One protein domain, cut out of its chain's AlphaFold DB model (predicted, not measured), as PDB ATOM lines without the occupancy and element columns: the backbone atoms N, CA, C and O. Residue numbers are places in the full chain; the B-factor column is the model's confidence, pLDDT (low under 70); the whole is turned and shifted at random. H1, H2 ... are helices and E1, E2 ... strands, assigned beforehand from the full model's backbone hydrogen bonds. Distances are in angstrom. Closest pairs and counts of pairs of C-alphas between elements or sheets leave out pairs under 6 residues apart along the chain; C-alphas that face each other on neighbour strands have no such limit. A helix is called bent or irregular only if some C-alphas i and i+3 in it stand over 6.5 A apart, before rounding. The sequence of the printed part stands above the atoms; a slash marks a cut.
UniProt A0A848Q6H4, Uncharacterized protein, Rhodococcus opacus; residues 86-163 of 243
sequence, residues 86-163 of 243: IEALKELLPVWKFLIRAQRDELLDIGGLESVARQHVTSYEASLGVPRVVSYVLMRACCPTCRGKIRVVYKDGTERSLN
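Overview. This is residues 86 to 163 of the 243 residues of an uncharacterized protein of Rhodococcus opacus (UniProt A0A848Q6H4). A small three-stranded sheet sits at one end of a group of three helices, where H1 ends and H2 begins. H2 and H3 both pack on H1, and tiny H4 lies beyond the end of H3. The 78 printed residues run H1, E1, H2, H3, H4, E2, E3; the class is mostly helix, and the sheet, E1 E2 E3, is mixed. The whole is compact, with a radius of gyration of the C-alphas of 12.3 A and spans of 33 by 27 by 17 A.

Along the chain. The strands are E1, residues 107 to 109, E2, residues 151 to 153, and E3, residues 159 to 161, which ends at C-alpha 161 at (-24.229, -17.927, 38.420). H1, residues 86 to 104, begins at C-alpha 86 at (-12.159, 8.846, 54.738) and is 26.2 A long. H2 is residues 110 to 120, 15.5 A; H3 is residues 124 to 141, 24.5 A; H4 is residues 144 to 147. H1 and H3 are only just irregular: C-alphas 91 and 94 are 6.8 A apart, and C-alphas 128 and 131 are 6.6 A apart.

Arrangement. E1 and E2 are parallel, with N 108 and O 151 2.8 A apart; with H2, H3 and H4 between them in the chain they form a strand-helix-strand unit. E2 and E3 form an antiparallel hairpin, with N 152 and O 160 2.8 A apart. H1 only grazes the sheet, with residues 98 to 103. H2 also only grazes it, with residues 110 to 115. H1 touches H2 with residues 91 to 99 alone, at a shallow tilt of 25 degrees, opposite ways; the closest C-alphas, of Glu 91 and His 120, are 5.4 A apart. H1 touches H3 the same way at a shallow tilt of 34 degrees, only just short of steep, with the C-alphas of Ala 88 and Ala 126 closest at 4.7 A. H4 is close to H3 but not clearly touching, the closest C-alphas, of Leu 138 and Arg 147, being 6.9 A apart. Each O i to N i+4 pair is within hydrogen-bond range in H2, against 13 of 15 in H1 and 11 of 14 in H3; H4 is too short for such a pair.

Size, cuts and confidence. The C-alphas farthest apart, of Ile 86 and Thr 158, are 35.9 A apart. The printed part has no cut, its links between named elements are tight, and no printed residue is under 70 in pLDDT.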
ATOM      1  N   ILE A  86     -11.903   8.147  56.011       97.06
ATOM      2  CA  ILE A  86     -12.159   8.846  54.738       97.06
ATOM      3  C   ILE A  86     -11.127   8.457  53.675       97.06
ATOM      4  O   ILE A  86     -11.497   8.264  52.521       97.06
ATOM      5  N   GLU A  87      -9.865   8.286  54.066       96.88
ATOM      6  CA  GLU A  87      -8.801   7.864  53.152       96.88
ATOM      7  C   GLU A  87      -9.044   6.441  52.641       96.88
ATOM      8  O   GLU A  87      -9.064   6.222  51.430       96.88
ATOM      9  N   ALA A  88      -9.408   5.506  53.526       97.50
ATOM     10  CA  ALA A  88      -9.788   4.162  53.099       97.50
ATOM     11  C   ALA A  88     -11.028   4.168  52.185       97.50
ATOM     12  O   ALA A  88     -11.096   3.401  51.227       97.50
ATOM     13  N   LEU A  89     -12.006   5.053  52.417       98.00
ATOM     14  CA  LEU A  89     -13.157   5.205  51.517       98.00
ATOM     15  C   LEU A  89     -12.760   5.699  50.122       98.00
ATOM     16  O   LEU A  89     -13.337   5.231  49.140       98.00
ATOM     17  N   LYS A  90     -11.785   6.612  50.019       97.38
ATOM     18  CA  LYS A  90     -11.263   7.092  48.731       97.38
ATOM     19  C   LYS A  90     -10.599   5.951  47.955       97.38
ATOM     20  O   LYS A  90     -10.867   5.798  46.766       97.38
ATOM     21  N   GLU A  91      -9.813   5.115  48.631       97.88
ATOM     22  CA  GLU A  91      -9.184   3.922  48.041       97.88
ATOM     23  C   GLU A  91     -10.204   2.856  47.612       97.88
ATOM     24  O   GLU A  91     -10.042   2.195  46.587       97.88
ATOM     25  N   LEU A  92     -11.285   2.694  48.380       98.25
ATOM     26  CA  LEU A  92     -12.344   1.723  48.102       98.25
ATOM     27  C   LEU A  92     -13.334   2.186  47.026       98.25
ATOM     28  O   LEU A  92     -14.053   1.360  46.462       98.25
ATOM     29  N   LEU A  93     -13.399   3.484  46.731       97.44
ATOM     30  CA  LEU A  93     -14.364   4.044  45.789       97.44
ATOM     31  C   LEU A  93     -14.239   3.445  44.371       97.44
ATOM     32  O   LEU A  93     -15.270   3.066  43.814       97.44
ATOM     33  N   PRO A  94     -13.039   3.275  43.777       97.69
ATOM     34  CA  PRO A  94     -12.876   2.569  42.504       97.69
ATOM     35  C   PRO A  94     -13.412   1.132  42.527       97.69
ATOM     36  O   PRO A  94     -14.052   0.703  41.567       97.69
ATOM     37  N   VAL A  95     -13.223   0.410  43.638       98.12
ATOM     38  CA  VAL A  95     -13.755  -0.951  43.822       98.12
ATOM     39  C   VAL A  95     -15.283  -0.928  43.864       98.12
ATOM     40  O   VAL A  95     -15.928  -1.719  43.179       98.12
ATOM     41  N   TRP A  96     -15.877   0.008  44.610       98.12
ATOM     42  CA  TRP A  96     -17.329   0.192  44.635       98.12
ATOM     43  C   TRP A  96     -17.880   0.480  43.232       98.12
ATOM     44  O   TRP A  96     -18.807  -0.195  42.791       98.12
ATOM     45  N   LYS A  97     -17.269   1.411  42.488       97.06
ATOM     46  CA  LYS A  97     -17.683   1.751  41.117       97.06
ATOM     47  C   LYS A  97     -17.591   0.551  40.174       97.06
ATOM     48  O   LYS A  97     -18.511   0.331  39.391       97.06
ATOM     49  N   PHE A  98     -16.513  -0.233  40.265       97.62
ATOM     50  CA  PHE A  98     -16.357  -1.469  39.495       97.62
ATOM     51  C   PHE A  98     -17.505  -2.446  39.774       97.62
ATOM     52  O   PHE A  98     -18.100  -2.972  38.840       97.62
ATOM     53  N   LEU A  99     -17.868  -2.637  41.044       96.88
ATOM     54  CA  LEU A  99     -18.945  -3.549  41.432       96.88
ATOM     55  C   LEU A  99     -20.331  -3.061  40.987       96.88
ATOM     56  O   LEU A  99     -21.157  -3.876  40.590       96.88
ATOM     57  N   ILE A 100     -20.584  -1.748  41.006       95.44
ATOM     58  CA  ILE A 100     -21.827  -1.177  40.465       95.44
ATOM     59  C   ILE A 100     -21.920  -1.411  38.950       95.44
ATOM     60  O   ILE A 100     -22.981  -1.802  38.464       95.44
ATOM     61  N   ARG A 101     -20.814  -1.253  38.207       94.75
ATOM     62  CA  ARG A 101     -20.770  -1.606  36.773       94.75
ATOM     63  C   ARG A 101     -21.006  -3.095  36.557       94.75
ATOM     64  O   ARG A 101     -21.850  -3.446  35.749       94.75
ATOM     65  N   ALA A 102     -20.343  -3.953  37.328       94.50
ATOM     66  CA  ALA A 102     -20.526  -5.401  37.251       94.50
ATOM     67  C   ALA A 102     -21.984  -5.823  37.502       94.50
ATOM     68  O   ALA A 102     -22.500  -6.717  36.837       94.50
ATOM     69  N   GLN A 103     -22.672  -5.158  38.436       92.62
ATOM     70  CA  GLN A 103     -24.094  -5.379  38.684       92.62
ATOM     71  C   GLN A 103     -24.954  -4.966  37.481       92.62
ATOM     72  O   GLN A 103     -25.867  -5.702  37.115       92.62
ATOM     73  N   ARG A 104     -24.676  -3.802  36.882       90.81
ATOM     74  CA  ARG A 104     -25.385  -3.298  35.693       90.81
ATOM     75  C   ARG A 104     -25.174  -4.205  34.481       90.81
ATOM     76  O   ARG A 104     -26.126  -4.505  33.775       90.81
ATOM     77  N   ASP A 105     -23.936  -4.633  34.271       93.19
ATOM     78  CA  ASP A 105     -23.519  -5.434  33.119       93.19
ATOM     79  C   ASP A 105     -23.799  -6.939  33.329       93.19
ATOM     80  O   ASP A 105     -23.459  -7.758  32.479       93.19
ATOM     81  N   GLU A 106     -24.409  -7.303  34.465       94.88
ATOM     82  CA  GLU A 106     -24.740  -8.676  34.873       94.88
ATOM     83  C   GLU A 106     -23.523  -9.630  34.835       94.88
ATOM     84  O   GLU A 106     -23.651 -10.845  34.656       94.88
ATOM     85  N   LEU A 107     -22.319  -9.081  35.031       96.19
ATOM     86  CA  LEU A 107     -21.048  -9.787  34.891       96.19
ATOM     87  C   LEU A 107     -20.014  -9.286  35.904       96.19
ATOM     88  O   LEU A 107     -19.560  -8.145  35.848       96.19
ATOM     89  N   LEU A 108     -19.585 -10.171  36.799       96.75
ATOM     90  CA  LEU A 108     -18.503  -9.939  37.745       96.75
ATOM     91  C   LEU A 108     -17.249 -10.706  37.320       96.75
ATOM     92  O   LEU A 108     -17.128 -11.901  37.581       96.75
ATOM     93  N   ASP A 109     -16.291 -10.003  36.726       97.62
ATOM     94  CA  ASP A 109     -14.958 -10.545  36.456       97.62
ATOM     95  C   ASP A 109     -14.052 -10.422  37.695       97.62
ATOM     96  O   ASP A 109     -13.711  -9.322  38.145       97.62
ATOM     97  N   ILE A 110     -13.640 -11.567  38.246       97.56
ATOM     98  CA  ILE A 110     -12.763 -11.641  39.419       97.56
ATOM     99  C   ILE A 110     -11.335 -11.171  39.096       97.56
ATOM    100  O   ILE A 110     -10.657 -10.633  39.977       97.56
ATOM    101  N   GLY A 111     -10.867 -11.344  37.856       97.44
ATOM    102  CA  GLY A 111      -9.580 -10.814  37.402       97.44
ATOM    103  C   GLY A 111      -9.592  -9.285  37.355       97.44
ATOM    104  O   GLY A 111      -8.716  -8.639  37.936       97.44
ATOM    105  N   GLY A 112     -10.635  -8.708  36.753       97.62
ATOM    106  CA  GLY A 112     -10.887  -7.267  36.759       97.62
ATOM    107  C   GLY A 112     -10.990  -6.684  38.171       97.62
ATOM    108  O   GLY A 112     -10.340  -5.680  38.467       97.62
ATOM    109  N   LEU A 113     -11.720  -7.351  39.074       98.00
ATOM    110  CA  LEU A 113     -11.826  -6.938  40.477       98.00
ATOM    111  C   LEU A 113     -10.461  -6.921  41.179       98.00
ATOM    112  O   LEU A 113     -10.149  -5.954  41.875       98.00
ATOM    113  N   GLU A 114      -9.641  -7.966  40.998       97.88
ATOM    114  CA  GLU A 114      -8.279  -7.993  41.547       97.88
ATOM    115  C   GLU A 114      -7.456  -6.824  41.004       97.88
ATOM    116  O   GLU A 114      -6.796  -6.134  41.781       97.88
ATOM    117  N   SER A 115      -7.501  -6.592  39.690       97.81
ATOM    118  CA  SER A 115      -6.732  -5.526  39.049       97.81
ATOM    119  C   SER A 115      -7.093  -4.155  39.623       97.81
ATOM    120  O   SER A 115      -6.203  -3.404  40.016       97.81
ATOM    121  N   VAL A 116      -8.391  -3.848  39.733       97.94
ATOM    122  CA  VAL A 116      -8.870  -2.578  40.303       97.94
ATOM    123  C   VAL A 116      -8.466  -2.451  41.769       97.94
ATOM    124  O   VAL A 116      -7.953  -1.409  42.173       97.94
ATOM    125  N   ALA A 117      -8.647  -3.508  42.567       97.38
ATOM    126  CA  ALA A 117      -8.273  -3.484  43.976       97.38
ATOM    127  C   ALA A 117      -6.767  -3.234  44.148       97.38
ATOM    128  O   ALA A 117      -6.384  -2.321  44.866       97.38
ATOM    129  N   ARG A 118      -5.903  -3.965  43.435       95.50
ATOM    130  CA  ARG A 118      -4.441  -3.812  43.550       95.50
ATOM    131  C   ARG A 118      -3.920  -2.471  43.035       95.50
ATOM    132  O   ARG A 118      -2.851  -2.047  43.460       95.50
ATOM    133  N   GLN A 119      -4.642  -1.821  42.122       96.94
ATOM    134  CA  GLN A 119      -4.268  -0.508  41.597       96.94
ATOM    135  C   GLN A 119      -4.616   0.640  42.558       96.94
ATOM    136  O   GLN A 119      -3.903   1.642  42.583       96.94
ATOM    137  N   HIS A 120      -5.711   0.518  43.312       96.25
ATOM    138  CA  HIS A 120      -6.275   1.633  44.079       96.25
ATOM    139  C   HIS A 120      -6.221   1.463  45.598       96.25
ATOM    140  O   HIS A 120      -6.300   2.462  46.308       96.25
ATOM    141  N   VAL A 121      -6.087   0.231  46.088       96.12
ATOM    142  CA  VAL A 121      -6.060  -0.091  47.514       96.12
ATOM    143  C   VAL A 121      -4.624  -0.369  47.933       96.12
ATOM    144  O   VAL A 121      -4.016  -1.352  47.511       96.12
ATOM    145  N   THR A 122      -4.091   0.507  48.774       92.44
ATOM    146  CA  THR A 122      -2.715   0.451  49.276       92.44
ATOM    147  C   THR A 122      -2.674   0.356  50.794       92.44
ATOM    148  O   THR A 122      -1.796  -0.318  51.333       92.44
ATOM    149  N   SER A 123      -3.631   0.962  51.500       93.00
ATOM    150  CA  SER A 123      -3.690   0.883  52.953       93.00
ATOM    151  C   SER A 123      -4.234  -0.463  53.432       93.00
ATOM    152  O   SER A 123      -5.055  -1.136  52.792       93.00
ATOM    153  N   TYR A 124      -3.782  -0.870  54.617       91.44
ATOM    154  CA  TYR A 124      -4.253  -2.096  55.255       91.44
ATOM    155  C   TYR A 124      -5.747  -2.033  55.600       91.44
ATOM    156  O   TYR A 124      -6.476  -3.008  55.413       91.44
ATOM    157  N   GLU A 125      -6.219  -0.873  56.060       94.56
ATOM    158  CA  GLU A 125      -7.633  -0.653  56.361       94.56
ATOM    159  C   GLU A 125      -8.503  -0.844  55.110       94.56
ATOM    160  O   GLU A 125      -9.470  -1.608  55.146       94.56
ATOM    161  N   ALA A 126      -8.132  -0.218  53.987       95.44
ATOM    162  CA  ALA A 126      -8.846  -0.390  52.729       95.44
ATOM    163  C   ALA A 126      -8.750  -1.837  52.216       95.44
ATOM    164  O   ALA A 126      -9.749  -2.387  51.755       95.44
ATOM    165  N   SER A 127      -7.611  -2.515  52.398       95.31
ATOM    166  CA  SER A 127      -7.454  -3.935  52.040       95.31
ATOM    167  C   SER A 127      -8.461  -4.830  52.773       95.31
ATOM    168  O   SER A 127      -9.107  -5.680  52.158       95.31
ATOM    169  N   LEU A 128      -8.660  -4.605  54.077       94.56
ATOM    170  CA  LEU A 128      -9.699  -5.280  54.869       94.56
ATOM    171  C   LEU A 128     -11.123  -4.843  54.486       94.56
ATOM    172  O   LEU A 128     -12.091  -5.568  54.734       94.56
ATOM    173  N   GLY A 129     -11.262  -3.658  53.895       96.06
ATOM    174  CA  GLY A 129     -12.516  -3.106  53.407       96.06
ATOM    175  C   GLY A 129     -13.023  -3.753  52.117       96.06
ATOM    176  O   GLY A 129     -14.238  -3.854  51.951       96.06
ATOM    177  N   VAL A 130     -12.147  -4.253  51.237       96.88
ATOM    178  CA  VAL A 130     -12.547  -4.820  49.930       96.88
ATOM    179  C   VAL A 130     -13.605  -5.930  50.060       96.88
ATOM    180  O   VAL A 130     -14.664  -5.790  49.439       96.88
ATOM    181  N   PRO A 131     -13.426  -6.974  50.901       95.62
ATOM    182  CA  PRO A 131     -14.463  -7.989  51.106       95.62
ATOM    183  C   PRO A 131     -15.801  -7.394  51.566       95.62
ATOM    184  O   PRO A 131     -16.865  -7.846  51.152       95.62
ATOM    185  N   ARG A 132     -15.768  -6.341  52.397       94.19
ATOM    186  CA  ARG A 132     -16.980  -5.676  52.897       94.19
ATOM    187  C   ARG A 132     -17.713  -4.918  51.795       94.19
ATOM    188  O   ARG A 132     -18.940  -4.957  51.774       94.19
ATOM    189  N   VAL A 133     -16.993  -4.251  50.888       96.25
ATOM    190  CA  VAL A 133     -17.605  -3.564  49.737       96.25
ATOM    191  C   VAL A 133     -18.254  -4.578  48.799       96.25
ATOM    192  O   VAL A 133     -19.402  -4.384  48.406       96.25
ATOM    193  N   VAL A 134     -17.569  -5.690  48.511       95.38
ATOM    194  CA  VAL A 134     -18.112  -6.787  47.694       95.38
ATOM    195  C   VAL A 134     -19.400  -7.335  48.308       95.38
ATOM    196  O   VAL A 134     -20.429  -7.374  47.633       95.38
ATOM    197  N   SER A 135     -19.382  -7.673  49.601       92.62
ATOM    198  CA  SER A 135     -20.583  -8.122  50.311       92.62
ATOM    199  C   SER A 135     -21.693  -7.073  50.294       92.62
ATOM    200  O   SER A 135     -22.852  -7.409  50.068       92.62
ATOM    201  N   TYR A 136     -21.370  -5.796  50.512       93.69
ATOM    202  CA  TYR A 136     -22.369  -4.733  50.493       93.69
ATOM    203  C   TYR A 136     -23.059  -4.633  49.130       93.69
ATOM    204  O   TYR A 136     -24.286  -4.698  49.072       93.69
ATOM    205  N   VAL A 137     -22.291  -4.509  48.043       93.75
ATOM    206  CA  VAL A 137     -22.855  -4.288  46.706       93.75
ATOM    207  C   VAL A 137     -23.618  -5.524  46.230       93.75
ATOM    208  O   VAL A 137     -24.783  -5.412  45.858       93.75
ATOM    209  N   LEU A 138     -23.006  -6.709  46.306       91.00
ATOM    210  CA  LEU A 138     -23.575  -7.920  45.710       91.00
ATOM    211  C   LEU A 138     -24.647  -8.588  46.576       91.00
ATOM    212  O   LEU A 138     -25.572  -9.188  46.034       91.00
ATOM    213  N   MET A 139     -24.535  -8.510  47.906       85.31
ATOM    214  CA  MET A 139     -25.435  -9.244  48.808       85.31
ATOM    215  C   MET A 139     -26.539  -8.366  49.393       85.31
ATOM    216  O   MET A 139     -27.649  -8.853  49.589       85.31
ATOM    217  N   ARG A 140     -26.234  -7.102  49.721       84.00
ATOM    218  CA  ARG A 140     -27.141  -6.220  50.476       84.00
ATOM    219  C   ARG A 140     -27.820  -5.161  49.612       84.00
ATOM    220  O   ARG A 140     -28.991  -4.874  49.831       84.00
ATOM    221  N   ALA A 141     -27.085  -4.539  48.694       85.62
ATOM    222  CA  ALA A 141     -27.600  -3.455  47.860       85.62
ATOM    223  C   ALA A 141     -28.286  -3.973  46.586       85.62
ATOM    224  O   ALA A 141     -29.174  -3.311  46.051       85.62
ATOM    225  N   CYS A 142     -27.892  -5.156  46.108       84.50
ATOM    226  CA  CYS A 142     -28.492  -5.798  44.949       84.50
ATOM    227  C   CYS A 142     -29.812  -6.492  45.312       84.50
ATOM    228  O   CYS A 142     -29.887  -7.254  46.276       84.50
ATOM    229  N   CYS A 143     -30.858  -6.244  44.520       83.50
ATOM    230  CA  CYS A 143     -32.145  -6.907  44.701       83.50
ATOM    231  C   CYS A 143     -32.018  -8.422  44.422       83.50
ATOM    232  O   CYS A 143     -31.264  -8.786  43.517       83.50
ATOM    233  N   PRO A 144     -32.756  -9.318  45.112       80.19
ATOM    234  CA  PRO A 144     -32.636 -10.767  44.899       80.19
ATOM    235  C   PRO A 144     -32.803 -11.201  43.434       80.19
ATOM    236  O   PRO A 144     -32.041 -12.024  42.934       80.19
ATOM    237  N   THR A 145     -33.741 -10.590  42.706       82.38
ATOM    238  CA  THR A 145     -33.966 -10.859  41.275       82.38
ATOM    239  C   THR A 145     -32.793 -10.416  40.401       82.38
ATOM    240  O   THR A 145     -32.392 -11.132  39.492       82.38
ATOM    241  N   CYS A 146     -32.240  -9.234  40.675       84.12
ATOM    242  CA  CYS A 146     -31.107  -8.651  39.962       84.12
ATOM    243  C   CYS A 146     -29.858  -9.516  40.170       84.12
ATOM    244  O   CYS A 146     -29.143  -9.854  39.233       84.12
ATOM    245  N   ARG A 147     -29.648  -9.924  41.423       84.69
ATOM    246  CA  ARG A 147     -28.533 -10.746  41.877       84.69
ATOM    247  C   ARG A 147     -28.458 -12.075  41.131       84.69
ATOM    248  O   ARG A 147     -27.370 -12.467  40.726       84.69
ATOM    249  N   GLY A 148     -29.603 -12.718  40.895       83.12
ATOM    250  CA  GLY A 148     -29.660 -14.001  40.193       83.12
ATOM    251  C   GLY A 148     -29.267 -13.961  38.715       83.12
ATOM    252  O   GLY A 148     -29.019 -15.013  38.131       83.12
ATOM    253  N   LYS A 149     -29.182 -12.770  38.114       90.62
ATOM    254  CA  LYS A 149     -28.734 -12.596  36.726       90.62
ATOM    255  C   LYS A 149     -27.223 -12.438  36.602       90.62
ATOM    256  O   LYS A 149     -26.677 -12.635  35.522       90.62
ATOM    257  N   ILE A 150     -26.546 -12.092  37.697       93.62
ATOM    258  CA  ILE A 150     -25.113 -11.817  37.681       93.62
ATOM    259  C   ILE A 150     -24.354 -13.130  37.481       93.62
ATOM    260  O   ILE A 150     -24.498 -14.076  38.261       93.62
ATOM    261  N   ARG A 151     -23.500 -13.160  36.458       95.81
ATOM    262  CA  ARG A 151     -22.522 -14.231  36.240       95.81
ATOM    263  C   ARG A 151     -21.170 -13.832  36.811       95.81
ATOM    264  O   ARG A 151     -20.731 -12.698  36.648       95.81
ATOM    265  N   VAL A 152     -20.500 -14.765  37.468       95.94
ATOM    266  CA  VAL A 152     -19.156 -14.605  38.018       95.94
ATOM    267  C   VAL A 152     -18.177 -15.311  37.093       95.94
ATOM    268  O   VAL A 152     -18.307 -16.514  36.876       95.94
ATOM    269  N   VAL A 153     -17.206 -14.570  36.565       97.12
ATOM    270  CA  VAL A 153     -16.110 -15.103  35.749       97.12
ATOM    271  C   VAL A 153     -14.871 -15.209  36.624       97.12
ATOM    272  O   VAL A 153     -14.340 -14.209  37.118       97.12
ATOM    273  N   TYR A 154     -14.415 -16.435  36.842       97.00
ATOM    274  CA  TYR A 154     -13.211 -16.723  37.605       97.00
ATOM    275  C   TYR A 154     -11.949 -16.522  36.769       97.00
ATOM    276  O   TYR A 154     -11.970 -16.471  35.542       97.00
ATOM    277  N   LYS A 155     -10.803 -16.441  37.451       96.19
ATOM    278  CA  LYS A 155      -9.500 -16.196  36.808       96.19
ATOM    279  C   LYS A 155      -9.042 -17.329  35.885       96.19
ATOM    280  O   LYS A 155      -8.164 -17.112  35.058       96.19
ATOM    281  N   ASP A 156      -9.598 -18.525  36.046       95.62
ATOM    282  CA  ASP A 156      -9.374 -19.671  35.160       95.62
ATOM    283  C   ASP A 156     -10.329 -19.686  33.951       95.62
ATOM    284  O   ASP A 156     -10.275 -20.606  33.136       95.62
ATOM    285  N   GLY A 157     -11.189 -18.671  33.824       94.88
ATOM    286  CA  GLY A 157     -12.193 -18.545  32.773       94.88
ATOM    287  C   GLY A 157     -13.486 -19.311  33.047       94.88
ATOM    288  O   GLY A 157     -14.383 -19.276  32.210       94.88
ATOM    289  N   THR A 158     -13.614 -20.000  34.186       95.94
ATOM    290  CA  THR A 158     -14.874 -20.663  34.533       95.94
ATOM    291  C   THR A 158     -15.949 -19.641  34.883       95.94
ATOM    292  O   THR A 158     -15.684 -18.628  35.531       95.94
ATOM    293  N   GLU A 159     -17.179 -19.917  34.452       95.88
ATOM    294  CA  GLU A 159     -18.344 -19.093  34.765       95.88
ATOM    295  C   GLU A 159     -19.273 -19.817  35.745       95.88
ATOM    296  O   GLU A 159     -19.484 -21.036  35.659       95.88
ATOM    297  N   ARG A 160     -19.840 -19.051  36.678       93.56
ATOM    298  CA  ARG A 160     -20.895 -19.488  37.601       93.56
ATOM    299  C   ARG A 160     -21.981 -18.434  37.696       93.56
ATOM    300  O   ARG A 160     -21.699 -17.241  37.593       93.56
ATOM    301  N   SER A 161     -23.218 -18.854  37.926       90.75
ATOM    302  CA  SER A 161     -24.229 -17.927  38.420       90.75
ATOM    303  C   SER A 161     -23.880 -17.542  39.851       90.75
ATOM    304  O   SER A 161     -23.407 -18.357  40.638       90.75
ATOM    305  N   LEU A 162     -24.162 -16.300  40.226       88.19
ATOM    306  CA  LEU A 162     -24.010 -15.857  41.606       88.19
ATOM    307  C   LEU A 162     -24.952 -16.622  42.571       88.19
ATOM    308  O   LEU A 162     -24.683 -16.693  43.768       88.19
ATOM    309  N   ASN A 163     -26.016 -17.246  42.052       83.94
ATOM    310  CA  ASN A 163     -26.911 -18.119  42.817       83.94
ATOM    311  C   ASN A 163     -26.375 -19.544  43.018       83.94
ATOM    312  O   ASN A 163     -26.947 -20.282  43.823       83.94
TER     313      ASN A 163